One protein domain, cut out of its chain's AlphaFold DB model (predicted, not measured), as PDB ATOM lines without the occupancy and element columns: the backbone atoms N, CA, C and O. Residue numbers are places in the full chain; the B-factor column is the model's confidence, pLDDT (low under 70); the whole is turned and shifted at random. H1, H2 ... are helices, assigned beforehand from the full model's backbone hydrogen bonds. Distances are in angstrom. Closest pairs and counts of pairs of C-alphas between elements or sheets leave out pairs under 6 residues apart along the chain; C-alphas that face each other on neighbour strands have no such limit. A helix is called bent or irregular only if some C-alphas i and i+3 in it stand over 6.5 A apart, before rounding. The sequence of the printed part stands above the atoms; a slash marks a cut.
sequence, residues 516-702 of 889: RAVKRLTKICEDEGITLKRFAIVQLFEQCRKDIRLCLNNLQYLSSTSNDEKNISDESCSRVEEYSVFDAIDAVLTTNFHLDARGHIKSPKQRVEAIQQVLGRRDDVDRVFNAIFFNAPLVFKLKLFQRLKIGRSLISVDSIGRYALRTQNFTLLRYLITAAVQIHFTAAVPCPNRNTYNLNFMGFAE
ATOM      1  N   ARG A 516      40.474  27.956 -31.403       88.12
ATOM      2  CA  ARG A 516      39.314  28.850 -31.554       88.12
ATOM      3  C   ARG A 516      38.071  28.285 -30.880       88.12
ATOM      4  O   ARG A 516      37.354  29.036 -30.223       88.12
ATOM      5  N   ALA A 517      37.839  26.980 -31.014       89.31
ATOM      6  CA  ALA A 517      36.718  26.306 -30.374       89.31
ATOM      7  C   ALA A 517      36.823  26.406 -28.850       89.31
ATOM      8  O   ALA A 517      35.880  26.851 -28.204       89.31
ATOM      9  N   VAL A 518      37.990  26.087 -28.283       90.56
ATOM     10  CA  VAL A 518      38.237  26.177 -26.837       90.56
ATOM     11  C   VAL A 518      38.099  27.617 -26.351       90.56
ATOM     12  O   VAL A 518      37.378  27.841 -25.389       90.56
ATOM     13  N   LYS A 519      38.690  28.606 -27.041       91.50
ATOM     14  CA  LYS A 519      38.529  30.032 -26.693       91.50
ATOM     15  C   LYS A 519      37.059  30.461 -26.676       91.50
ATOM     16  O   LYS A 519      36.637  31.158 -25.757       91.50
ATOM     17  N   ARG A 520      36.268  30.042 -27.671       91.12
ATOM     18  CA  ARG A 520      34.833  30.350 -27.724       91.12
ATOM     19  C   ARG A 520      34.074  29.669 -26.589       91.12
ATOM     20  O   ARG A 520      33.253  30.326 -25.964       91.12
ATOM     21  N   LEU A 521      34.342  28.393 -26.317       91.38
ATOM     22  CA  LEU A 521      33.705  27.659 -25.221       91.38
ATOM     23  C   LEU A 521      34.051  28.269 -23.857       91.38
ATOM     24  O   LEU A 521      33.158  28.410 -23.033       91.38
ATOM     25  N   THR A 522      35.303  28.692 -23.639       91.44
ATOM     26  CA  THR A 522      35.717  29.414 -22.425       91.44
ATOM     27  C   THR A 522      34.927  30.705 -22.255       91.44
ATOM     28  O   THR A 522      34.334  30.903 -21.202       91.44
ATOM     29  N   LYS A 523      34.810  31.516 -23.314       91.31
ATOM     30  CA  LYS A 523      33.992  32.733 -23.281       91.31
ATOM     31  C   LYS A 523      32.518  32.445 -22.966       91.31
ATOM     32  O   LYS A 523      31.917  33.144 -22.169       91.31
ATOM     33  N   ILE A 524      31.940  31.399 -23.560       91.62
ATOM     34  CA  ILE A 524      30.548  31.006 -23.283       91.62
ATOM     35  C   ILE A 524      30.379  30.569 -21.822       91.62
ATOM     36  O   ILE A 524      29.375  30.896 -21.200       91.62
ATOM     37  N   CYS A 525      31.362  29.862 -21.258       89.12
ATOM     38  CA  CYS A 525      31.349  29.509 -19.839       89.12
ATOM     39  C   CYS A 525      31.392  30.767 -18.958       89.12
ATOM     40  O   CYS A 525      30.609  30.864 -18.020       89.12
ATOM     41  N   GLU A 526      32.239  31.746 -19.289       89.00
ATOM     42  CA  GLU A 526      32.314  33.035 -18.586       89.00
ATOM     43  C   GLU A 526      30.988  33.811 -18.665       89.00
ATOM     44  O   GLU A 526      30.471  34.237 -17.632       89.00
ATOM     45  N   ASP A 527      30.394  33.919 -19.860       89.44
ATOM     46  CA  ASP A 527      29.114  34.603 -20.100       89.44
ATOM     47  C   ASP A 527      27.957  33.942 -19.316       89.44
ATOM     48  O   ASP A 527      27.031  34.610 -18.842       89.44
ATOM     49  N   GLU A 528      28.009  32.619 -19.136       87.12
ATOM     50  CA  GLU A 528      27.000  31.873 -18.379       87.12
ATOM     51  C   GLU A 528      27.289  31.782 -16.876       87.12
ATOM     52  O   GLU A 528      26.379  31.464 -16.108       87.12
ATOM     53  N   GLY A 529      28.485  32.169 -16.428       81.56
ATOM     54  CA  GLY A 529      28.904  32.086 -15.028       81.56
ATOM     55  C   GLY A 529      29.350  30.684 -14.598       81.56
ATOM     56  O   GLY A 529      29.280  30.357 -13.416       81.56
ATOM     57  N   ILE A 530      29.792  29.856 -15.548       81.88
ATOM     58  CA  ILE A 530      30.420  28.558 -15.302       81.88
ATOM     59  C   ILE A 530      31.932  28.737 -15.127       81.88
ATOM     60  O   ILE A 530      32.646  29.129 -16.050       81.88
ATOM     61  N   THR A 531      32.453  28.332 -13.973       78.06
ATOM     62  CA  THR A 531      33.892  28.297 -13.695       78.06
ATOM     63  C   THR A 531      34.493  26.939 -14.077       78.06
ATOM     64  O   THR A 531      34.596  26.043 -13.244       78.06
ATOM     65  N   LEU A 532      34.906  26.763 -15.335       78.81
ATOM     66  CA  LEU A 532      35.622  25.556 -15.779       78.81
ATOM     67  C   LEU A 532      37.082  25.859 -16.109       78.81
ATOM     68  O   LEU A 532      37.401  26.817 -16.817       78.81
ATOM     69  N   LYS A 533      37.992  24.988 -15.657       81.62
ATOM     70  CA  LYS A 533      39.405  25.057 -16.047       81.62
ATOM     71  C   LYS A 533      39.541  24.814 -17.550       81.62
ATOM     72  O   LYS A 533      38.899  23.928 -18.114       81.62
ATOM     73  N   ARG A 534      40.475  25.520 -18.196       82.06
ATOM     74  CA  ARG A 534      40.747  25.363 -19.638       82.06
ATOM     75  C   ARG A 534      41.031  23.911 -20.035       82.06
ATOM     76  O   ARG A 534      40.567  23.469 -21.080       82.06
ATOM     77  N   PHE A 535      41.748  23.162 -19.196       79.50
ATOM     78  CA  PHE A 535      42.024  21.744 -19.434       79.50
ATOM     79  C   PHE A 535      40.739  20.900 -19.515       79.50
ATOM     80  O   PHE A 535      40.612  20.078 -20.421       79.50
ATOM     81  N   ALA A 536      39.760  21.145 -18.638       78.38
ATOM     82  CA  ALA A 536      38.478  20.439 -18.649       78.38
ATOM     83  C   ALA A 536      37.682  20.731 -19.934       78.38
ATOM     84  O   ALA A 536      37.140  19.816 -20.545       78.38
ATOM     85  N   ILE A 537      37.694  21.982 -20.410       83.00
ATOM     86  CA  ILE A 537      37.046  22.377 -21.675       83.00
ATOM     87  C   ILE A 537      37.709  21.686 -22.873       83.00
ATOM     88  O   ILE A 537      37.028  21.180 -23.764       83.00
ATOM     89  N   VAL A 538      39.044  21.637 -22.893       83.81
ATOM     90  CA  VAL A 538      39.803  20.922 -23.929       83.81
ATOM     91  C   VAL A 538      39.451  19.433 -23.926       83.81
ATOM     92  O   VAL A 538      39.257  18.850 -24.992       83.81
ATOM     93  N   GLN A 539      39.347  18.822 -22.745       75.25
ATOM     94  CA  GLN A 539      38.976  17.418 -22.599       75.25
ATOM     95  C   GLN A 539      37.539  17.162 -23.074       75.25
ATOM     96  O   GLN A 539      37.318  16.224 -23.839       75.25
ATOM     97  N   LEU A 540      36.588  18.017 -22.688       79.38
ATOM     98  CA  LEU A 540      35.197  17.944 -23.134       79.38
ATOM     99  C   LEU A 540      35.102  18.029 -24.662       79.38
ATOM    100  O   LEU A 540      34.408  17.232 -25.292       79.38
ATOM    101  N   PHE A 541      35.848  18.953 -25.271       82.81
ATOM    102  CA  PHE A 541      35.869  19.128 -26.722       82.81
ATOM    103  C   PHE A 541      36.380  17.882 -27.466       82.81
ATOM    104  O   PHE A 541      35.798  17.475 -28.475       82.81
ATOM    105  N   GLU A 542      37.424  17.228 -26.948       77.50
ATOM    106  CA  GLU A 542      37.936  15.971 -27.514       77.50
ATOM    107  C   GLU A 542      36.966  14.796 -27.302       77.50
ATOM    108  O   GLU A 542      36.716  14.013 -28.222       77.50
ATOM    109  N   GLN A 543      36.347  14.687 -26.119       73.06
ATOM    110  CA  GLN A 543      35.333  13.661 -25.833       73.06
ATOM    111  C   GLN A 543      34.143  13.752 -26.793       73.06
ATOM    112  O   GLN A 543      33.709  12.728 -27.339       73.06
ATOM    113  N   CYS A 544      33.691  14.983 -27.053       76.44
ATOM    114  CA  CYS A 544      32.601  15.324 -27.962       76.44
ATOM    115  C   CYS A 544      32.982  15.210 -29.447       76.44
ATOM    116  O   CYS A 544      32.249  15.690 -30.305       76.44
ATOM    117  N   ARG A 545      34.112  14.574 -29.788       74.50
ATOM    118  CA  ARG A 545      34.538  14.319 -31.176       74.50
ATOM    119  C   ARG A 545      34.743  15.595 -31.999       74.50
ATOM    120  O   ARG A 545      34.552  15.579 -33.212       74.50
ATOM    121  N   LYS A 546      35.131  16.698 -31.346       79.44
ATOM    122  CA  LYS A 546      35.257  18.023 -31.976       79.44
ATOM    123  C   LYS A 546      33.926  18.547 -32.549       79.44
ATOM    124  O   LYS A 546      33.932  19.412 -33.423       79.44
ATOM    125  N   ASP A 547      32.791  18.046 -32.052       85.19
ATOM    126  CA  ASP A 547      31.449  18.546 -32.357       85.19
ATOM    127  C   ASP A 547      31.085  19.657 -31.362       85.19
ATOM    128  O   ASP A 547      30.850  19.413 -30.174       85.19
ATOM    129  N   ILE A 548      31.034  20.902 -31.842       88.81
ATOM    130  CA  ILE A 548      30.759  22.045 -30.965       88.81
ATOM    131  C   ILE A 548      29.308  22.095 -30.490       88.81
ATOM    132  O   ILE A 548      29.040  22.608 -29.408       88.81
ATOM    133  N   ARG A 549      28.365  21.550 -31.268       89.25
ATOM    134  CA  ARG A 549      26.951  21.511 -30.885       89.25
ATOM    135  C   ARG A 549      26.774  20.574 -29.695       89.25
ATOM    136  O   ARG A 549      26.102  20.941 -28.737       89.25
ATOM    137  N   LEU A 550      27.420  19.409 -29.744       87.44
ATOM    138  CA  LEU A 550      27.437  18.461 -28.633       87.44
ATOM    139  C   LEU A 550      28.109  19.062 -27.389       87.44
ATOM    140  O   LEU A 550      27.555  18.960 -26.300       87.44
ATOM    141  N   CYS A 551      29.236  19.766 -27.555       88.31
ATOM    142  CA  CYS A 551      29.899  20.462 -26.443       88.31
ATOM    143  C   CYS A 551      28.971  21.469 -25.754       88.31
ATOM    144  O   CYS A 551      28.875  21.478 -24.532       88.31
ATOM    145  N   LEU A 552      28.280  22.308 -26.532       89.88
ATOM    146  CA  LEU A 552      27.368  23.319 -25.993       89.88
ATOM    147  C   LEU A 552      26.177  22.693 -25.272       89.88
ATOM    148  O   LEU A 552      25.815  23.166 -24.202       89.88
ATOM    149  N   ASN A 553      25.600  21.625 -25.825       89.44
ATOM    150  CA  ASN A 553      24.502  20.911 -25.177       89.44
ATOM    151  C   ASN A 553      24.947  20.282 -23.848       89.44
ATOM    152  O   ASN A 553      24.221  20.384 -22.865       89.44
ATOM    153  N   ASN A 554      26.149  19.699 -23.794       85.19
ATOM    154  CA  ASN A 554      26.700  19.134 -22.561       85.19
ATOM    155  C   ASN A 554      26.987  20.214 -21.508       85.19
ATOM    156  O   ASN A 554      26.682  20.023 -20.336       85.19
ATOM    157  N   LEU A 555      27.524  21.370 -21.916       85.75
ATOM    158  CA  LEU A 555      27.728  22.506 -21.010       85.75
ATOM    159  C   LEU A 555      26.400  23.086 -20.506       85.75
ATOM    160  O   LEU A 555      26.279  23.404 -19.326       85.75
ATOM    161  N   GLN A 556      25.393  23.182 -21.377       86.88
ATOM    162  CA  GLN A 556      24.057  23.630 -20.996       86.88
ATOM    163  C   GLN A 556      23.417  22.655 -19.996       86.88
ATOM    164  O   GLN A 556      22.850  23.086 -18.994       86.88
ATOM    165  N   TYR A 557      23.550  21.349 -20.237       83.81
ATOM    166  CA  TYR A 557      23.081  20.306 -19.326       83.81
ATOM    167  C   TYR A 557      23.756  20.408 -17.950       83.81
ATOM    168  O   TYR A 557      23.072  20.431 -16.924       83.81
ATOM    169  N   LEU A 558      25.081  20.568 -17.928       78.19
ATOM    170  CA  LEU A 558      25.861  20.798 -16.708       78.19
ATOM    171  C   LEU A 558      25.388  22.033 -15.937       78.19
ATOM    172  O   LEU A 558      25.205  21.973 -14.726       78.19
ATOM    173  N   SER A 559      25.124  23.133 -16.644       78.56
ATOM    174  CA  SER A 559      24.602  24.357 -16.035       78.56
ATOM    175  C   SER A 559      23.205  24.190 -15.442       78.56
ATOM    176  O   SER A 559      22.874  24.880 -14.485       78.56
ATOM    177  N   SER A 560      22.363  23.338 -16.036       75.81
ATOM    178  CA  SER A 560      20.986  23.116 -15.575       75.81
ATOM    179  C   SER A 560      20.880  22.146 -14.398       75.81
ATOM    180  O   SER A 560      19.891  22.169 -13.676       75.81
ATOM    181  N   THR A 561      21.885  21.288 -14.212       68.12
ATOM    182  CA  THR A 561      21.914  20.262 -13.157       68.12
ATOM    183  C   THR A 561      22.624  20.737 -11.889       68.12
ATOM    184  O   THR A 561      22.386  20.191 -10.812       68.12
ATOM    185  N   SER A 562      23.459  21.778 -11.974       63.38
ATOM    186  CA  SER A 562      24.035  22.440 -10.802       63.38
ATOM    187  C   SER A 562      23.003  23.361 -10.139       63.38
ATOM    188  O   SER A 562      22.887  24.529 -10.504       63.38
ATOM    189  N   ASN A 563      22.256  22.836  -9.163       53.56
ATOM    190  CA  ASN A 563      21.367  23.633  -8.303       53.56
ATOM    191  C   ASN A 563      22.127  24.507  -7.285       53.56
ATOM    192  O   ASN A 563      21.544  25.445  -6.749       53.56
ATOM    193  N   ASP A 564      23.412  24.229  -7.038       54.22
ATOM    194  CA  ASP A 564      24.259  25.027  -6.149       54.22
ATOM    195  C   ASP A 564      25.037  26.083  -6.943       54.22
ATOM    196  O   ASP A 564      25.619  25.811  -7.997       54.22
ATOM    197  N   GLU A 565      25.048  27.309  -6.427       51.47
ATOM    198  CA  GLU A 565      25.655  28.469  -7.063       51.47
ATOM    199  C   GLU A 565      27.116  28.228  -7.501       51.47
ATOM    200  O   GLU A 565      28.035  28.076  -6.698       51.47
ATOM    201  N   LYS A 566      27.326  28.305  -8.821       54.06
ATOM    202  CA  LYS A 566      28.500  28.897  -9.498       54.06
ATOM    203  C   LYS A 566      29.885  28.279  -9.278       54.06
ATOM    204  O   LYS A 566      30.851  28.832  -9.789       54.06
ATOM    205  N   ASN A 567      30.004  27.120  -8.639       48.59
ATOM    206  CA  ASN A 567      31.233  26.325  -8.670       48.59
ATOM    207  C   ASN A 567      30.931  24.917  -9.178       48.59
ATOM    208  O   ASN A 567      30.731  23.983  -8.402       48.59
ATOM    209  N   ILE A 568      30.949  24.749 -10.502       53.09
ATOM    210  CA  ILE A 568      31.108  23.419 -11.095       53.09
ATOM    211  C   ILE A 568      32.524  22.972 -10.722       53.09
ATOM    212  O   ILE A 568      33.497  23.336 -11.379       53.09
ATOM    213  N   SER A 569      32.663  22.239  -9.616       51.06
ATOM    214  CA  SER A 569      33.923  21.578  -9.275       51.06
ATOM    215  C   SER A 569      34.353  20.681 -10.446       51.06
ATOM    216  O   SER A 569      33.500  20.186 -11.186       51.06
ATOM    217  N   ASP A 570      35.657  20.419 -10.619       50.22
ATOM    218  CA  ASP A 570      36.142  19.435 -11.614       50.22
ATOM    219  C   ASP A 570      35.398  18.081 -11.473       50.22
ATOM    220  O   ASP A 570      35.197  17.359 -12.446       50.22
ATOM    221  N   GLU A 571      34.905  17.787 -10.266       45.84
ATOM    222  CA  GLU A 571      34.091  16.625  -9.901       45.84
ATOM    223  C   GLU A 571      32.631  16.696 -10.404       45.84
ATOM    224  O   GLU A 571      32.012  15.677 -10.693       45.84
ATOM    225  N   SER A 572      32.067  17.889 -10.593       43.81
ATOM    226  CA  SER A 572      30.735  18.083 -11.189       43.81
ATOM    227  C   SER A 572      30.755  17.928 -12.712       43.81
ATOM    228  O   SER A 572      29.780  17.465 -13.298       43.81
ATOM    229  N   CYS A 573      31.896  18.182 -13.362       44.53
ATOM    230  CA  CYS A 573      32.095  17.803 -14.765       44.53
ATOM    231  C   CYS A 573      32.131  16.269 -14.950       44.53
ATOM    232  O   CYS A 573      31.799  15.784 -16.029       44.53
ATOM    233  N   SER A 574      32.467  15.509 -13.896       43.84
ATOM    234  CA  SER A 574      32.290  14.047 -13.834       43.84
ATOM    235  C   SER A 574      30.905  13.587 -13.346       43.84
ATOM    236  O   SER A 574      30.659  12.385 -13.297       43.84
ATOM    237  N   ARG A 575      30.000  14.514 -12.984       42.72
ATOM    238  CA  ARG A 575      28.586  14.231 -12.649       42.72
ATOM    239  C   ARG A 575      27.650  14.276 -13.862       42.72
ATOM    240  O   ARG A 575      26.486  13.922 -13.718       42.72
ATOM    241  N   VAL A 576      28.137  14.627 -15.060       48.50
ATOM    242  CA  VAL A 576      27.539  14.046 -16.274       48.50
ATOM    243  C   VAL A 576      27.817  12.555 -16.136       48.50
ATOM    244  O   VAL A 576      28.980  12.181 -16.114       48.50
ATOM    245  N   GLU A 577      26.794  11.732 -15.923       46.78
ATOM    246  CA  GLU A 577      26.865  10.353 -15.399       46.78
ATOM    247  C   GLU A 577      27.703   9.336 -16.212       46.78
ATOM    248  O   GLU A 577      27.718   8.142 -15.912       46.78
ATOM    249  N   GLU A 578      28.471   9.791 -17.193       53.59
ATOM    250  CA  GLU A 578      29.436   9.017 -17.949       53.59
ATOM    251  C   GLU A 578      30.854   9.428 -17.542       53.59
ATOM    252  O   GLU A 578      31.326  10.523 -17.854       53.59
ATOM    253  N   TYR A 579      31.590   8.516 -16.899       61.06
ATOM    254  CA  TYR A 579      33.049   8.611 -16.822       61.06
ATOM    255  C   TYR A 579      33.613   8.978 -18.205       61.06
ATOM    256  O   TYR A 579      33.121   8.504 -19.233       61.06
ATOM    257  N   SER A 580      34.675   9.782 -18.281       67.94
ATOM    258  CA  SER A 580      35.340  10.035 -19.564       67.94
ATOM    259  C   SER A 580      35.766   8.718 -20.209       67.94
ATOM    260  O   SER A 580      36.122   7.775 -19.504       67.94
ATOM    261  N   VAL A 581      35.812   8.644 -21.545       73.56
ATOM    262  CA  VAL A 581      36.485   7.519 -22.226       73.56
ATOM    263  C   VAL A 581      37.913   7.371 -21.690       73.56
ATOM    264  O   VAL A 581      38.368   6.258 -21.471       73.56
ATOM    265  N   PHE A 582      38.589   8.486 -21.395       76.81
ATOM    266  CA  PHE A 582      39.914   8.480 -20.775       76.81
ATOM    267  C   PHE A 582      39.908   7.881 -19.370       76.81
ATOM    268  O   PHE A 582      40.771   7.067 -19.085       76.81
ATOM    269  N   ASP A 583      38.911   8.196 -18.544       77.81
ATOM    270  CA  ASP A 583      38.814   7.646 -17.189       77.81
ATOM    271  C   ASP A 583      38.493   6.145 -17.243       77.81
ATOM    272  O   ASP A 583      38.986   5.376 -16.426       77.81
ATOM    273  N   ALA A 584      37.728   5.696 -18.245       81.44
ATOM    274  CA  ALA A 584      37.491   4.276 -18.492       81.44
ATOM    275  C   ALA A 584      38.746   3.542 -18.974       81.44
ATOM    276  O   ALA A 584      39.003   2.418 -18.540       81.44
ATOM    277  N   ILE A 585      39.555   4.167 -19.832       82.06
ATOM    278  CA  ILE A 585      40.845   3.596 -20.223       82.06
ATOM    279  C   ILE A 585      41.795   3.589 -19.023       82.06
ATOM    280  O   ILE A 585      42.421   2.564 -18.784       82.06
ATOM    281  N   ASP A 586      41.874   4.669 -18.243       83.38
ATOM    282  CA  ASP A 586      42.701   4.754 -17.037       83.38
ATOM    283  C   ASP A 586      42.267   3.698 -16.007       83.38
ATOM    284  O   ASP A 586      43.121   3.020 -15.436       83.38
ATOM    285  N   ALA A 587      40.962   3.475 -15.825       85.88
ATOM    286  CA  ALA A 587      40.427   2.438 -14.944       85.88
ATOM    287  C   ALA A 587      40.838   1.021 -15.372       85.88
ATOM    288  O   ALA A 587      41.044   0.154 -14.523       85.88
ATOM    289  N   VAL A 588      40.974   0.761 -16.674       87.88
ATOM    290  CA  VAL A 588      41.385  -0.557 -17.175       87.88
ATOM    291  C   VAL A 588      42.907  -0.688 -17.214       87.88
ATOM    292  O   VAL A 588      43.451  -1.685 -16.750       87.88
ATOM    293  N   LEU A 589      43.610   0.310 -17.735       86.00
ATOM    294  CA  LEU A 589      45.031   0.238 -18.066       86.00
ATOM    295  C   LEU A 589      45.967   0.737 -16.962       86.00
ATOM    296  O   LEU A 589      47.151   0.420 -17.004       86.00
ATOM    297  N   THR A 590      45.487   1.488 -15.971       84.19
ATOM    298  CA  THR A 590      46.347   2.022 -14.905       84.19
ATOM    299  C   THR A 590      45.968   1.488 -13.534       84.19
ATOM    300  O   THR A 590      44.809   1.198 -13.240       84.19
ATOM    301  N   THR A 591      46.958   1.374 -12.648       83.38
ATOM    302  CA  THR A 591      46.704   1.091 -11.224       83.38
ATOM    303  C   THR A 591      46.380   2.352 -10.426       83.38
ATOM    304  O   THR A 591      45.865   2.242  -9.319       83.38
ATOM    305  N   ASN A 592      46.648   3.540 -10.977       81.44
ATOM    306  CA  ASN A 592      46.488   4.820 -10.280       81.44
ATOM    307  C   ASN A 592      45.026   5.173 -10.014       81.44
ATOM    308  O   ASN A 592      44.706   5.723  -8.966       81.44
ATOM    309  N   PHE A 593      44.134   4.774 -10.921       80.12
ATOM    310  CA  PHE A 593      42.689   4.869 -10.714       80.12
ATOM    311  C   PHE A 593      42.207   4.048  -9.502       80.12
ATOM    312  O   PHE A 593      41.182   4.334  -8.886       80.12
ATOM    313  N   HIS A 594      42.971   3.019  -9.133       84.88
ATOM    314  CA  HIS A 594      42.634   2.063  -8.085       84.88
ATOM    315  C   HIS A 594      43.417   2.291  -6.796       84.88
ATOM    316  O   HIS A 594      43.582   1.357  -6.014       84.88
ATOM    317  N   LEU A 595      43.911   3.506  -6.572       84.88
ATOM    318  CA  LEU A 595      44.542   3.871  -5.312       84.88
ATOM    319  C   LEU A 595      43.480   4.289  -4.286       84.88
ATOM    320  O   LEU A 595      42.476   4.924  -4.614       84.88
ATOM    321  N   ASP A 596      43.689   3.906  -3.033       82.94
ATOM    322  CA  ASP A 596      42.940   4.414  -1.888       82.94
ATOM    323  C   ASP A 596      43.420   5.819  -1.504       82.94
ATOM    324  O   ASP A 596      44.497   6.252  -1.908       82.94
ATOM    325  N   ALA A 597      42.678   6.512  -0.632       79.94
ATOM    326  CA  ALA A 597      43.047   7.840  -0.115       79.94
ATOM    327  C   ALA A 597      44.440   7.893   0.554       79.94
ATOM    328  O   ALA A 597      44.998   8.966   0.756       79.94
ATOM    329  N   ARG A 598      45.006   6.729   0.900       79.19
ATOM    330  CA  ARG A 598      46.349   6.565   1.479       79.19
ATOM    331  C   ARG A 598      47.427   6.200   0.447       79.19
ATOM    332  O   ARG A 598      48.552   5.926   0.842       79.19
ATOM    333  N   GLY A 599      47.091   6.133  -0.842       78.94
ATOM    334  CA  GLY A 599      48.013   5.763  -1.922       78.94
ATOM    335  C   GLY A 599      48.284   4.259  -2.066       78.94
ATOM    336  O   GLY A 599      49.190   3.875  -2.798       78.94
ATOM    337  N   HIS A 600      47.518   3.395  -1.392       84.00
ATOM    338  CA  HIS A 600      47.633   1.938  -1.532       84.00
ATOM    339  C   HIS A 600      46.741   1.409  -2.654       84.00
ATOM    340  O   HIS A 600      45.651   1.924  -2.873       84.00
ATOM    341  N   ILE A 601      47.180   0.353  -3.342       85.38
ATOM    342  CA  ILE A 601      46.383  -0.296  -4.389       85.38
ATOM    343  C   ILE A 601      45.216  -1.057  -3.747       85.38
ATOM    344  O   ILE A 601      45.428  -1.925  -2.900       85.38
ATOM    345  N   LYS A 602      43.998  -0.776  -4.214       88.00
ATOM    346  CA  LYS A 602      42.754  -1.434  -3.801       88.00
ATOM    347  C   LYS A 602      42.799  -2.950  -3.976       88.00
ATOM    348  O   LYS A 602      43.442  -3.497  -4.886       88.00
ATOM    349  N   SER A 603      42.024  -3.645  -3.143       89.44
ATOM    350  CA  SER A 603      41.872  -5.100  -3.241       89.44
ATOM    351  C   SER A 603      41.338  -5.521  -4.624       89.44
ATOM    352  O   SER A 603      40.606  -4.755  -5.258       89.44
ATOM    353  N   PRO A 604      41.654  -6.734  -5.124       89.38
ATOM    354  CA  PRO A 604      41.165  -7.198  -6.425       89.38
ATOM    355  C   PRO A 604      39.645  -7.068  -6.592       89.38
ATOM    356  O   PRO A 604      39.188  -6.648  -7.649       89.38
ATOM    357  N   LYS A 605      38.870  -7.351  -5.536       90.69
ATOM    358  CA  LYS A 605      37.408  -7.220  -5.539       90.69
ATOM    359  C   LYS A 605      36.963  -5.770  -5.764       90.69
ATOM    360  O   LYS A 605      36.178  -5.512  -6.669       90.69
ATOM    361  N   GLN A 606      37.527  -4.827  -5.011       89.31
ATOM    362  CA  GLN A 606      37.218  -3.398  -5.152       89.31
ATOM    363  C   GLN A 606      37.621  -2.848  -6.527       89.31
ATOM    364  O   GLN A 606      36.943  -1.980  -7.067       89.31
ATOM    365  N   ARG A 607      38.705  -3.366  -7.122       89.19
ATOM    366  CA  ARG A 607      39.126  -2.983  -8.479       89.19
ATOM    367  C   ARG A 607      38.140  -3.451  -9.543       89.19
ATOM    368  O   ARG A 607      37.810  -2.691 -10.449       89.19
ATOM    369  N   VAL A 608      37.641  -4.680  -9.411       90.62
ATOM    370  CA  VAL A 608      36.590  -5.215 -10.289       90.62
ATOM    371  C   VAL A 608      35.308  -4.397 -10.157       90.62
ATOM    372  O   VAL A 608      34.745  -3.999 -11.172       90.62
ATOM    373  N   GLU A 609      34.883  -4.094  -8.929       88.81
ATOM    374  CA  GLU A 609      33.702  -3.264  -8.668       88.81
ATOM    375  C   GLU A 609      33.852  -1.860  -9.273       88.81
ATOM    376  O   GLU A 609      32.928  -1.378  -9.924       88.81
ATOM    377  N   ALA A 610      35.029  -1.238  -9.153       86.31
ATOM    378  CA  ALA A 610      35.311   0.056  -9.769       86.31
ATOM    379  C   ALA A 610      35.240  -0.003 -11.306       86.31
ATOM    380  O   ALA A 610      34.583   0.833 -11.921       86.31
ATOM    381  N   ILE A 611      35.842  -1.015 -11.944       88.31
ATOM    382  CA  ILE A 611      35.757  -1.200 -13.407       88.31
ATOM    383  C   ILE A 611      34.306  -1.441 -13.842       88.31
ATOM    384  O   ILE A 611      33.861  -0.890 -14.848       88.31
ATOM    385  N   GLN A 612      33.548  -2.233 -13.083       87.62
ATOM    386  CA  GLN A 612      32.143  -2.508 -13.369       87.62
ATOM    387  C   GLN A 612      31.270  -1.257 -13.225       87.62
ATOM    388  O   GLN A 612      30.377  -1.056 -14.042       87.62
ATOM    389  N   GLN A 613      31.529  -0.399 -12.237       84.06
ATOM    390  CA  GLN A 613      30.834   0.885 -12.101       84.06
ATOM    391  C   GLN A 613      31.142   1.823 -13.271       84.06
ATOM    392  O   GLN A 613      30.237   2.483 -13.777       84.06
ATOM    393  N   VAL A 614      32.399   1.845 -13.726       83.31
ATOM    394  CA  VAL A 614      32.842   2.712 -14.824       83.31
ATOM    395  C   VAL A 614      32.304   2.254 -16.178       83.31
ATOM    396  O   VAL A 614      31.857   3.084 -16.965       83.31
ATOM    397  N   LEU A 615      32.337   0.952 -16.469       84.12
ATOM    398  CA  LEU A 615      31.920   0.408 -17.767       84.12
ATOM    399  C   LEU A 615      30.440   0.028 -17.825       84.12
ATOM    400  O   LEU A 615      29.846   0.093 -18.891       84.12
ATOM    401  N   GLY A 616      29.832  -0.359 -16.703       79.94
ATOM    402  CA  GLY A 616      28.441  -0.820 -16.656       79.94
ATOM    403  C   GLY A 616      27.401   0.283 -16.851       79.94
ATOM    404  O   GLY A 616      26.250  -0.028 -17.133       79.94
ATOM    405  N   ARG A 617      27.801   1.551 -16.710       72.31
ATOM    406  CA  ARG A 617      26.953   2.728 -16.963       72.31
ATOM    407  C   ARG A 617      27.080   3.273 -18.388       72.31
ATOM    408  O   ARG A 617      26.383   4.218 -18.722       72.31
ATOM    409  N   ARG A 618      27.990   2.725 -19.203       72.62
ATOM    410  CA  ARG A 618      28.274   3.241 -20.547       72.62
ATOM    411  C   ARG A 618      27.532   2.453 -21.607       72.62
ATOM    412  O   ARG A 618      27.634   1.230 -21.653       72.62
ATOM    413  N   ASP A 619      26.957   3.184 -22.549       69.38
ATOM    414  CA  ASP A 619      26.441   2.612 -23.792       69.38
ATOM    415  C   ASP A 619      27.539   2.474 -24.865       69.38
ATOM    416  O   ASP A 619      27.399   1.706 -25.815       69.38
ATOM    417  N   ASP A 620      28.676   3.171 -24.715       74.94
ATOM    418  CA  ASP A 620      29.778   3.203 -25.686       74.94
ATOM    419  C   ASP A 620      30.974   2.304 -25.317       74.94
ATOM    420  O   ASP A 620      32.130   2.630 -25.595       74.94
ATOM    421  N   VAL A 621      30.715   1.133 -24.728       81.62
ATOM    422  CA  VAL A 621      31.761   0.185 -24.290       81.62
ATOM    423  C   VAL A 621      32.699  -0.223 -25.438       81.62
ATOM    424  O   VAL A 621      33.916  -0.304 -25.253       81.62
ATOM    425  N   ASP A 622      32.173  -0.382 -26.655       81.25
ATOM    426  CA  ASP A 622      32.968  -0.676 -27.855       81.25
ATOM    427  C   ASP A 622      34.029   0.397 -28.130       81.25
ATOM    428  O   ASP A 622      35.133   0.108 -28.599       81.25
ATOM    429  N   ARG A 623      33.726   1.663 -27.820       78.94
ATOM    430  CA  ARG A 623      34.669   2.774 -27.981       78.94
ATOM    431  C   ARG A 623      35.832   2.640 -27.012       78.94
ATOM    432  O   ARG A 623      36.965   2.907 -27.405       78.94
ATOM    433  N   VAL A 624      35.564   2.211 -25.781       83.12
ATOM    434  CA  VAL A 624      36.601   1.977 -24.772       83.12
ATOM    435  C   VAL A 624      37.508   0.831 -25.210       83.12
ATOM    436  O   VAL A 624      38.724   0.986 -25.172       83.12
ATOM    437  N   PHE A 625      36.958  -0.279 -25.710       87.88
ATOM    438  CA  PHE A 625      37.774  -1.393 -26.208       87.88
ATOM    439  C   PHE A 625      38.598  -1.039 -27.442       87.88
ATOM    440  O   PHE A 625      39.769  -1.407 -27.509       87.88
ATOM    441  N   ASN A 626      38.037  -0.270 -28.377       84.81
ATOM    442  CA  ASN A 626      38.812   0.280 -29.485       84.81
ATOM    443  C   ASN A 626      39.933   1.181 -28.958       84.81
ATOM    444  O   ASN A 626      41.090   1.015 -29.330       84.81
ATOM    445  N   ALA A 627      39.636   2.083 -28.024       81.56
ATOM    446  CA  ALA A 627      40.657   2.937 -27.436       81.56
ATOM    447  C   ALA A 627      41.760   2.128 -26.736       81.56
ATOM    448  O   ALA A 627      42.936   2.444 -26.907       81.56
ATOM    449  N   ILE A 628      41.405   1.064 -26.012       85.38
ATOM    450  CA  ILE A 628      42.356   0.129 -25.404       85.38
ATOM    451  C   ILE A 628      43.197  -0.555 -26.484       85.38
ATOM    452  O   ILE A 628      44.412  -0.601 -26.344       85.38
ATOM    453  N   PHE A 629      42.600  -1.035 -27.576       86.12
ATOM    454  CA  PHE A 629      43.332  -1.676 -28.673       86.12
ATOM    455  C   PHE A 629      44.410  -0.759 -29.269       86.12
ATOM    456  O   PHE A 629      45.555  -1.180 -29.432       86.12
ATOM    457  N   PHE A 630      44.074   0.507 -29.533       80.38
ATOM    458  CA  PHE A 630      45.019   1.468 -30.111       80.38
ATOM    459  C   PHE A 630      46.064   1.973 -29.107       80.38
ATOM    460  O   PHE A 630      47.196   2.253 -29.496       80.38
ATOM    461  N   ASN A 631      45.710   2.094 -27.823       80.00
ATOM    462  CA  ASN A 631      46.587   2.696 -26.817       80.00
ATOM    463  C   ASN A 631      47.392   1.681 -25.997       80.00
ATOM    464  O   ASN A 631      48.480   2.018 -25.541       80.00
ATOM    465  N   ALA A 632      46.932   0.440 -25.831       77.69
ATOM    466  CA  ALA A 632      47.644  -0.574 -25.049       77.69
ATOM    467  C   ALA A 632      49.100  -0.805 -25.516       77.69
ATOM    468  O   ALA A 632      49.965  -0.934 -24.648       77.69
ATOM    469  N   PRO A 633      49.422  -0.802 -26.831       72.69
ATOM    470  CA  PRO A 633      50.808  -0.906 -27.292       72.69
ATOM    471  C   PRO A 633      51.644   0.361 -27.058       72.69
ATOM    472  O   PRO A 633      52.859   0.260 -26.925       72.69
ATOM    473  N   LEU A 634      51.007   1.537 -27.051       66.00
ATOM    474  CA  LEU A 634      51.673   2.843 -26.969       66.00
ATOM    475  C   LEU A 634      51.976   3.252 -25.527       66.00
ATOM    476  O   LEU A 634      52.991   3.887 -25.262       66.00
ATOM    477  N   VAL A 635      51.087   2.899 -24.600       60.09
ATOM    478  CA  VAL A 635      51.156   3.360 -23.209       60.09
ATOM    479  C   VAL A 635      52.154   2.533 -22.389       60.09
ATOM    480  O   VAL A 635      52.757   3.056 -21.456       60.09
ATOM    481  N   PHE A 636      52.397   1.265 -22.747       65.56
ATOM    482  CA  PHE A 636      53.267   0.392 -21.955       65.56
ATOM    483  C   PHE A 636      54.229  -0.421 -22.818       65.56
ATOM    484  O   PHE A 636      53.860  -0.992 -23.845       65.56
ATOM    485  N   LYS A 637      55.463  -0.591 -22.329       69.75
ATOM    486  CA  LYS A 637      56.403  -1.612 -22.821       69.75
ATOM    487  C   LYS A 637      55.911  -3.010 -22.406       69.75
ATOM    488  O   LYS A 637      56.499  -3.657 -21.544       69.75
ATOM    489  N   LEU A 638      54.797  -3.466 -22.983       74.56
ATOM    490  CA  LEU A 638      54.200  -4.769 -22.679       74.56
ATOM    491  C   LEU A 638      55.086  -5.904 -23.191       74.56
ATOM    492  O   LEU A 638      55.495  -5.891 -24.360       74.56
ATOM    493  N   LYS A 639      55.299  -6.924 -22.350       83.00
ATOM    494  CA  LYS A 639      55.925  -8.193 -22.756       83.00
ATOM    495  C   LYS A 639      55.019  -8.932 -23.748       83.00
ATOM    496  O   LYS A 639      53.797  -8.793 -23.691       83.00
ATOM    497  N   LEU A 640      55.598  -9.777 -24.606       83.56
ATOM    498  CA  LEU A 640      54.857 -10.533 -25.631       83.56
ATOM    499  C   LEU A 640      53.649 -11.290 -25.053       83.56
ATOM    500  O   LEU A 640      52.540 -11.178 -25.565       83.56
ATOM    501  N   PHE A 641      53.834 -11.978 -23.925       83.88
ATOM    502  CA  PHE A 641      52.761 -12.715 -23.254       83.88
ATOM    503  C   PHE A 641      51.585 -11.828 -22.809       83.88
ATOM    504  O   PHE A 641      50.427 -12.232 -22.921       83.88
ATOM    505  N   GLN A 642      51.855 -10.604 -22.339       84.75
ATOM    506  CA  GLN A 642      50.802  -9.651 -21.971       84.75
ATOM    507  C   GLN A 642      50.037  -9.194 -23.214       84.75
ATOM    508  O   GLN A 642      48.809  -9.198 -23.205       84.75
ATOM    509  N   ARG A 643      50.746  -8.894 -24.311       84.50
ATOM    510  CA  ARG A 643      50.127  -8.524 -25.594       84.50
ATOM    511  C   ARG A 643      49.200  -9.624 -26.113       84.50
ATOM    512  O   ARG A 643      48.081  -9.327 -26.517       84.50
ATOM    513  N   LEU A 644      49.627 -10.887 -26.040       85.88
ATOM    514  CA  LEU A 644      48.814 -12.036 -26.458       85.88
ATOM    515  C   LEU A 644      47.552 -12.205 -25.604       85.88
ATOM    516  O   LEU A 644      46.483 -12.487 -26.142       85.88
ATOM    517  N   LYS A 645      47.654 -12.017 -24.282       86.38
ATOM    518  CA  LYS A 645      46.492 -12.085 -23.383       86.38
ATOM    519  C   LYS A 645      45.484 -10.973 -23.660       86.38
ATOM    520  O   LYS A 645      44.303 -11.269 -23.798       86.38
ATOM    521  N   ILE A 646      45.952  -9.734 -23.807       88.25
ATOM    522  CA  ILE A 646      45.097  -8.597 -24.177       88.25
ATOM    523  C   ILE A 646      44.446  -8.854 -25.539       88.25
ATOM    524  O   ILE A 646      43.239  -8.693 -25.678       88.25
ATOM    525  N   GLY A 647      45.221  -9.319 -26.525       88.62
ATOM    526  CA  GLY A 647      44.715  -9.667 -27.852       88.62
ATOM    527  C   GLY A 647      43.597 -10.709 -27.798       88.62
ATOM    528  O   GLY A 647      42.540 -10.495 -28.383       88.62
ATOM    529  N   ARG A 648      43.771 -11.792 -27.026       90.00
ATOM    530  CA  ARG A 648      42.721 -12.805 -26.809       90.00
ATOM    531  C   ARG A 648      41.453 -12.207 -26.187       90.00
ATOM    532  O   ARG A 648      40.361 -12.512 -26.659       90.00
ATOM    533  N   SER A 649      41.586 -11.343 -25.178       90.56
ATOM    534  CA  SER A 649      40.439 -10.660 -24.560       90.56
ATOM    535  C   SER A 649      39.727  -9.705 -25.527       90.56
ATOM    536  O   SER A 649      38.510  -9.583 -25.483       90.56
ATOM    537  N   LEU A 650      40.448  -9.045 -26.433       91.19
ATOM    538  CA  LEU A 650      39.832  -8.178 -27.444       91.19
ATOM    539  C   LEU A 650      39.143  -8.983 -28.559       91.19
ATOM    540  O   LEU A 650      38.074  -8.597 -29.029       91.19
ATOM    541  N   ILE A 651      39.698 -10.139 -28.941       92.00
ATOM    542  CA  ILE A 651      39.062 -11.063 -29.894       92.00
ATOM    543  C   ILE A 651      37.747 -11.615 -29.327       92.00
ATOM    544  O   ILE A 651      36.764 -11.747 -30.066       92.00
ATOM    545  N   SER A 652      37.705 -11.940 -28.031       90.25
ATOM    546  CA  SER A 652      36.471 -12.407 -27.394       90.25
ATOM    547  C   SER A 652      35.414 -11.304 -27.333       90.25
ATOM    548  O   SER A 652      34.261 -11.580 -27.657       90.25
ATOM    549  N   VAL A 653      35.803 -10.057 -27.029       91.94
ATOM    550  CA  VAL A 653      34.919  -8.875 -27.087       91.94
ATOM    551  C   VAL A 653      34.277  -8.729 -28.464       91.94
ATOM    552  O   VAL A 653      33.053  -8.678 -28.561       91.94
ATOM    553  N   ASP A 654      35.074  -8.738 -29.534       91.75
ATOM    554  CA  ASP A 654      34.558  -8.599 -30.901       91.75
ATOM    555  C   ASP A 654      33.667  -9.788 -31.307       91.75
ATOM    556  O   ASP A 654      32.631  -9.626 -31.950       91.75
ATOM    557  N   SER A 655      34.011 -11.003 -30.877       91.62
ATOM    558  CA  SER A 655      33.206 -12.199 -31.159       91.62
ATOM    559  C   SER A 655      31.848 -12.165 -30.451       91.62
ATOM    560  O   SER A 655      30.828 -12.478 -31.071       91.62
ATOM    561  N   ILE A 656      31.818 -11.733 -29.185       91.19
ATOM    562  CA  ILE A 656      30.584 -11.530 -28.415       91.19
ATOM    563  C   ILE A 656      29.753 -10.409 -29.043       91.19
ATOM    564  O   ILE A 656      28.559 -10.601 -29.262       91.19
ATOM    565  N   GLY A 657      30.374  -9.279 -29.397       90.50
ATOM    566  CA  GLY A 657      29.702  -8.152 -30.047       90.50
ATOM    567  C   GLY A 657      29.070  -8.545 -31.384       90.50
ATOM    568  O   GLY A 657      27.879  -8.322 -31.603       90.50
ATOM    569  N   ARG A 658      29.821  -9.233 -32.255       89.88
ATOM    570  CA  ARG A 658      29.309  -9.758 -33.533       89.88
ATOM    571  C   ARG A 658      28.149 -10.730 -33.338       89.88
ATOM    572  O   ARG A 658      27.161 -10.655 -34.069       89.88
ATOM    573  N   TYR A 659      28.246 -11.635 -32.366       92.12
ATOM    574  CA  TYR A 659      27.171 -12.582 -32.073       92.12
ATOM    575  C   TYR A 659      25.925 -11.878 -31.517       92.12
ATOM    576  O   TYR A 659      24.814 -12.169 -31.967       92.12
ATOM    577  N   ALA A 660      26.097 -10.921 -30.602       91.50
ATOM    578  CA  ALA A 660      25.012 -10.126 -30.032       91.50
ATOM    579  C   ALA A 660      24.283  -9.318 -31.114       91.50
ATOM    580  O   ALA A 660      23.060  -9.365 -31.181       91.50
ATOM    581  N   LEU A 661      25.015  -8.665 -32.023       88.31
ATOM    582  CA  LEU A 661      24.425  -7.929 -33.148       88.31
ATOM    583  C   LEU A 661      23.705  -8.853 -34.140       88.31
ATOM    584  O   LEU A 661      22.634  -8.507 -34.634       88.31
ATOM    585  N   ARG A 662      24.259 -10.043 -34.417       93.69
ATOM    586  CA  ARG A 662      23.651 -11.022 -35.334       93.69
ATOM    587  C   ARG A 662      22.364 -11.631 -34.777       93.69
ATOM    588  O   ARG A 662      21.422 -11.846 -35.530       93.69
ATOM    589  N   THR A 663      22.348 -11.956 -33.488       93.25
ATOM    590  CA  THR A 663      21.216 -12.624 -32.821       93.25
ATOM    591  C   THR A 663      20.251 -11.652 -32.150       93.25
ATOM    592  O   THR A 663      19.205 -12.078 -31.673       93.25
ATOM    593  N   GLN A 664      20.604 -10.362 -32.096       91.88
ATOM    594  CA  GLN A 664      19.932  -9.324 -31.304       91.88
ATOM    595  C   GLN A 664      19.830  -9.671 -29.806       91.88
ATOM    596  O   GLN A 664      19.002  -9.119 -29.083       91.88
ATOM    597  N   ASN A 665      20.686 -10.574 -29.311       91.31
ATOM    598  CA  ASN A 665      20.748 -10.928 -27.899       91.31
ATOM    599  C   ASN A 665      21.749 -10.029 -27.163       91.31
ATOM    600  O   ASN A 665      22.921 -10.368 -26.983       91.31
ATOM    601  N   PHE A 666      21.262  -8.880 -26.703       88.50
ATOM    602  CA  PHE A 666      22.073  -7.884 -25.999       88.50
ATOM    603  C   PHE A 666      22.410  -8.260 -24.548       88.50
ATOM    604  O   PHE A 666      23.269  -7.628 -23.939       88.50
ATOM    605  N   THR A 667      21.821  -9.330 -24.000       90.00
ATOM    606  CA  THR A 667      22.170  -9.847 -22.662       90.00
ATOM    607  C   THR A 667      23.654 -10.201 -22.571       90.00
ATOM    608  O   THR A 667      24.283 -10.028 -21.526       90.00
ATOM    609  N   LEU A 668      24.230 -10.650 -23.691       87.19
ATOM    610  CA  LEU A 668      25.627 -11.055 -23.780       87.19
ATOM    611  C   LEU A 668      26.614  -9.884 -23.661       87.19
ATOM    612  O   LEU A 668      27.766 -10.104 -23.292       87.19
ATOM    613  N   LEU A 669      26.179  -8.640 -23.891       86.38
ATOM    614  CA  LEU A 669      27.053  -7.468 -23.772       86.38
ATOM    615  C   LEU A 669      27.552  -7.244 -22.334       86.38
ATOM    616  O   LEU A 669      28.612  -6.659 -22.126       86.38
ATOM    617  N   ARG A 670      26.860  -7.792 -21.325       86.62
ATOM    618  CA  ARG A 670      27.314  -7.753 -19.924       86.62
ATOM    619  C   ARG A 670      28.642  -8.486 -19.711       86.62
ATOM    620  O   ARG A 670      29.406  -8.116 -18.822       86.62
ATOM    621  N   TYR A 671      28.948  -9.485 -20.541       88.00
ATOM    622  CA  TYR A 671      30.213 -10.220 -20.475       88.00
ATOM    623  C   TYR A 671      31.392  -9.433 -21.051       88.00
ATOM    624  O   TYR A 671      32.530  -9.841 -20.865       88.00
ATOM    625  N   LEU A 672      31.175  -8.284 -21.694       89.00
ATOM    626  CA  LEU A 672      32.291  -7.460 -22.161       89.00
ATOM    627  C   LEU A 672      33.112  -6.910 -20.985       89.00
ATOM    628  O   LEU A 672      34.334  -6.833 -21.060       89.00
ATOM    629  N   ILE A 673      32.472  -6.623 -19.847       88.62
ATOM    630  CA  ILE A 673      33.153  -6.115 -18.644       88.62
ATOM    631  C   ILE A 673      34.187  -7.127 -18.120       88.62
ATOM    632  O   ILE A 673      35.252  -6.728 -17.648       88.62
ATOM    633  N   THR A 674      33.936  -8.435 -18.249       88.88
ATOM    634  CA  THR A 674      34.893  -9.457 -17.789       88.88
ATOM    635  C   THR A 674      36.185  -9.433 -18.608       88.88
ATOM    636  O   THR A 674      37.266  -9.621 -18.049       88.88
ATOM    637  N   ALA A 675      36.105  -9.105 -19.902       90.06
ATOM    638  CA  ALA A 675      37.279  -8.914 -20.745       90.06
ATOM    639  C   ALA A 675      38.091  -7.679 -20.322       90.06
ATOM    640  O   ALA A 675      39.316  -7.754 -20.246       90.06
ATOM    641  N   ALA A 676      37.433  -6.569 -19.964       89.88
ATOM    642  CA  ALA A 676      38.120  -5.390 -19.426       89.88
ATOM    643  C   ALA A 676      38.840  -5.694 -18.102       89.88
ATOM    644  O   ALA A 676      39.990  -5.301 -17.910       89.88
ATOM    645  N   VAL A 677      38.200  -6.458 -17.213       91.31
ATOM    646  CA  VAL A 677      38.809  -6.924 -15.960       91.31
ATOM    647  C   VAL A 677      40.035  -7.804 -16.229       91.31
ATOM    648  O   VAL A 677      41.078  -7.631 -15.596       91.31
ATOM    649  N   GLN A 678      39.953  -8.720 -17.196       89.75
ATOM    650  CA  GLN A 678      41.083  -9.564 -17.587       89.75
ATOM    651  C   GLN A 678      42.256  -8.735 -18.135       89.75
ATOM    652  O   GLN A 678      43.414  -8.995 -17.796       89.75
ATOM    653  N   ILE A 679      41.969  -7.712 -18.943       89.69
ATOM    654  CA  ILE A 679      42.978  -6.771 -19.443       89.69
ATOM    655  C   ILE A 679      43.623  -6.015 -18.274       89.69
ATOM    656  O   ILE A 679      44.847  -5.946 -18.202       89.69
ATOM    657  N   HIS A 680      42.834  -5.543 -17.305       90.50
ATOM    658  CA  HIS A 680      43.362  -4.850 -16.129       90.50
ATOM    659  C   HIS A 680      44.380  -5.698 -15.356       90.50
ATOM    660  O   HIS A 680      45.515  -5.281 -15.148       90.50
ATOM    661  N   PHE A 681      44.034  -6.934 -14.989       89.50
ATOM    662  CA  PHE A 681      44.952  -7.782 -14.217       89.50
ATOM    663  C   PHE A 681      46.183  -8.261 -14.998       89.50
ATOM    664  O   PHE A 681      47.136  -8.751 -14.395       89.50
ATOM    665  N   THR A 682      46.184  -8.142 -16.326       86.69
ATOM    666  CA  THR A 682      47.315  -8.557 -17.168       86.69
ATOM    667  C   THR A 682      48.241  -7.403 -17.540       86.69
ATOM    668  O   THR A 682      49.447  -7.623 -17.694       86.69
ATOM    669  N   ALA A 683      47.686  -6.199 -17.683       81.50
ATOM    670  CA  ALA A 683      48.342  -5.061 -18.312       81.50
ATOM    671  C   ALA A 683      48.435  -3.809 -17.433       81.50
ATOM    672  O   ALA A 683      49.159  -2.897 -17.817       81.50
ATOM    673  N   ALA A 684      47.723  -3.731 -16.301       82.94
ATOM    674  CA  ALA A 684      47.689  -2.505 -15.514       82.94
ATOM    675  C   ALA A 684      49.047  -2.187 -14.880       82.94
ATOM    676  O   ALA A 684      49.624  -3.009 -14.164       82.94
ATOM    677  N   VAL A 685      49.531  -0.969 -15.119       78.06
ATOM    678  CA  VAL A 685      50.808  -0.462 -14.596       78.06
ATOM    679  C   VAL A 685      50.579   0.911 -13.946       78.06
ATOM    680  O   VAL A 685      49.696   1.659 -14.380       78.06
ATOM    681  N   PRO A 686      51.337   1.274 -12.897       78.25
ATOM    682  CA  PRO A 686      51.343   2.639 -12.379       78.25
ATOM    683  C   PRO A 686      51.910   3.616 -13.421       78.25
ATOM    684  O   PRO A 686      53.042   3.457 -13.876       78.25
ATOM    685  N   CYS A 687      51.135   4.643 -13.779       67.94
ATOM    686  CA  CYS A 687      51.526   5.681 -14.742       67.94
ATOM    687  C   CYS A 687      51.639   7.046 -14.045       67.94
ATOM    688  O   CYS A 687      50.613   7.675 -13.802       67.94
ATOM    689  N   PRO A 688      52.846   7.538 -13.719       58.75
ATOM    690  CA  PRO A 688      53.007   8.775 -12.947       58.75
ATOM    691  C   PRO A 688      52.423  10.019 -13.640       58.75
ATOM    692  O   PRO A 688      52.012  10.951 -12.957       58.75
ATOM    693  N   ASN A 689      52.321  10.006 -14.972       59.78
ATOM    694  CA  ASN A 689      51.707  11.074 -15.759       59.78
ATOM    695  C   ASN A 689      50.360  10.621 -16.334       59.78
ATOM    696  O   ASN A 689      50.200   9.462 -16.721       59.78
ATOM    697  N   ARG A 690      49.404  11.553 -16.443       61.03
ATOM    698  CA  ARG A 690      48.120  11.299 -17.109       61.03
ATOM    699  C   ARG A 690      48.376  11.012 -18.589       61.03
ATOM    700  O   ARG A 690      48.977  11.831 -19.282       61.03
ATOM    701  N   ASN A 691      47.941   9.848 -19.059       62.53
ATOM    702  CA  ASN A 691      48.209   9.410 -20.423       62.53
ATOM    703  C   ASN A 691      47.469  10.300 -21.430       62.53
ATOM    704  O   ASN A 691      46.250  10.464 -21.365       62.53
ATOM    705  N   THR A 692      48.191  10.844 -22.410       60.84
ATOM    706  CA  THR A 692      47.568  11.416 -23.606       60.84
ATOM    707  C   THR A 692      47.210  10.274 -24.543       60.84
ATOM    708  O   THR A 692      48.043   9.798 -25.315       60.84
ATOM    709  N   TYR A 693      45.979   9.792 -24.444       68.50
ATOM    710  CA  TYR A 693      45.503   8.718 -25.302       68.50
ATOM    711  C   TYR A 693      45.322   9.197 -26.741       68.50
ATOM    712  O   TYR A 693      44.712  10.236 -27.006       68.50
ATOM    713  N   ASN A 694      45.822   8.404 -27.683       67.00
ATOM    714  CA  ASN A 694      45.613   8.622 -29.098       67.00
ATOM    715  C   ASN A 694      44.153   8.291 -29.454       67.00
ATOM    716  O   ASN A 694      43.712   7.144 -29.342       67.00
ATOM    717  N   LEU A 695      43.404   9.311 -29.878       66.94
ATOM    718  CA  LEU A 695      42.010   9.203 -30.319       66.94
ATOM    719  C   LEU A 695      41.861   9.069 -31.843       66.94
ATOM    720  O   LEU A 695      40.740   9.097 -32.351       66.94
ATOM    721  N   ASN A 696      42.952   8.889 -32.597       64.81
ATOM    722  CA  ASN A 696      42.906   8.783 -34.062       64.81
ATOM    723  C   ASN A 696      42.009   7.631 -34.551       64.81
ATOM    724  O   ASN A 696      41.489   7.689 -35.665       64.81
ATOM    725  N   PHE A 697      41.746   6.629 -33.705       66.25
ATOM    726  CA  PHE A 697      40.787   5.560 -33.986       66.25
ATOM    727  C   PHE A 697      39.358   6.060 -34.232       66.25
ATOM    728  O   PHE A 697      38.597   5.427 -34.958       66.25
ATOM    729  N   MET A 698      38.985   7.211 -33.671       64.19
ATOM    730  CA  MET A 698      37.659   7.786 -33.876       64.19
ATOM    731  C   MET A 698      37.455   8.228 -35.328       64.19
ATOM    732  O   MET A 698      36.377   8.030 -35.880       64.19
ATOM    733  N   GLY A 699      38.506   8.747 -35.970       65.81
ATOM    734  CA  GLY A 699      38.489   9.061 -37.399       65.81
ATOM    735  C   GLY A 699      38.662   7.828 -38.290       65.81
ATOM    736  O   GLY A 699      38.295   7.868 -39.461       65.81
ATOM    737  N   PHE A 700      39.193   6.719 -37.760       71.50
ATOM    738  CA  PHE A 700      39.389   5.489 -38.531       71.50
ATOM    739  C   PHE A 700      38.061   4.877 -38.982       71.50
ATOM    740  O   PHE A 700      37.944   4.495 -40.140       71.50
ATOM    741  N   ALA A 701      37.044   4.834 -38.116       72.81
ATOM    742  CA  ALA A 701      35.726   4.312 -38.486       72.81
ATOM    743  C   ALA A 701      35.062   5.148 -39.599       72.81
ATOM    744  O   ALA A 701      34.489   4.595 -40.538       72.81
ATOM    745  N   GLU A 702      35.186   6.478 -39.529       72.31
ATOM    746  CA  GLU A 702      34.681   7.394 -40.561       72.31
ATOM    747  C   GLU A 702      35.423   7.207 -41.888       72.31
ATOM    748  O   GLU A 702      34.783   7.026 -42.923       72.31
TER     749      GLU A 702
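What this domain is: This is residues 516 to 702 of the 889 residues of the protein "Hypothetical protein" of Bursaphelenchus okinawaensis (UniProt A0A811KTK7). Two helical lobes are joined by a thin stretch, residues 574 to 580. In the larger lobe the long hairpin of H8 and H9 forms one side, H5, H6 and H7 pack over it, and short H10 sits by H7; the smaller lobe is H1, H2 and H3, with short H4 near H3. The printed part has 187 residues with ten named helices, H1 to H10 in chain order, and no named strand; the class is all helix. It is compact, with a radius of gyration of the C-alphas of 17.9 A and spans of 52 by 44 by 29 A.

How they stand to each other: H8, residues 640 to 663, and H9, residues 666 to 683, touch as a hairpin, opposite ways at a shallow tilt of 6 degrees; their closest C-alphas, of Ser 649 and Ala 675, are 5.3 A apart. With H7, residues 621 to 635, they form an up and down bundle, each helix running against the one before. H7 only just touches H8, with 3 pairs of C-alphas within 8 A, the closest Phe 625 and Leu 650 at 7.2 A; H8 takes part with residues 643 to 650 alone. H5, residues 581 to 589, touches H9 at residues 676 to 683 alone, at a steep tilt of 57 degrees; the closest C-alphas, Val 588 and His 680, are 4.8 A apart. H6, residues 604 to 616, touches H9 at its residues 670 to 677 alone, closest at the C-alphas of Val 608 and Val 677, 6.3 A. H10, residues 697 to 702, only just touches H7, with 3 pairs within 8 A, the closest C-alphas being Phe 630 and Phe 697 at 7.0 A; H7 takes part with residues 626 to 630 alone. H1, residues 516 to 528, touches H2, residues 534 to 543, with residues 518 to 522 alone, at a steep tilt of 64 degrees; C-alphas Val 518 and Val 538 are closest, 6.2 A. H3, residues 548 to 561, is close to but not clearly touching H4, residues 570 to 573, with C-alphas Leu 558 and Cys 573 closest, 7.2 A. H2 and H5 are close but not clearly touching, with C-alphas Gln 543 and Val 581 closest, 7.2 A; H1 and H8 are apart. Every O i to N i+4 pair is within hydrogen-bond range in H1, H2, H3, H5, H6 and H8, but 9 of 11 in H7, 8 of 14 in H9 and 0 of 2 in H10, where 2 of 3 O i to N i+3 pairs are; H4 is too short for an i+4 pair.

Where its parts are: H8 measures 34.5 A, H9 27.5 A, H3 20.0 A and H7 19.7 A. H7 is irregular, but only just: C-alphas 630 and 633 are 6.9 A apart. C-alpha 516 of H1 is at (39.314, 28.850, -31.554), C-alpha 640 of H8 at (54.857, -10.533, -25.631), and C-alpha 702 of H10 at (34.681, 7.394, -40.561).

The domain as a whole: The farthest C-alphas, Asp 527 and Phe 641, are 53.0 A apart. The printed part has no cut; H5 to H6 and H9 to H10 are long links. Confidence is under 70 at residues 561 to 580, 619, 634 to 637 and 687 to 699.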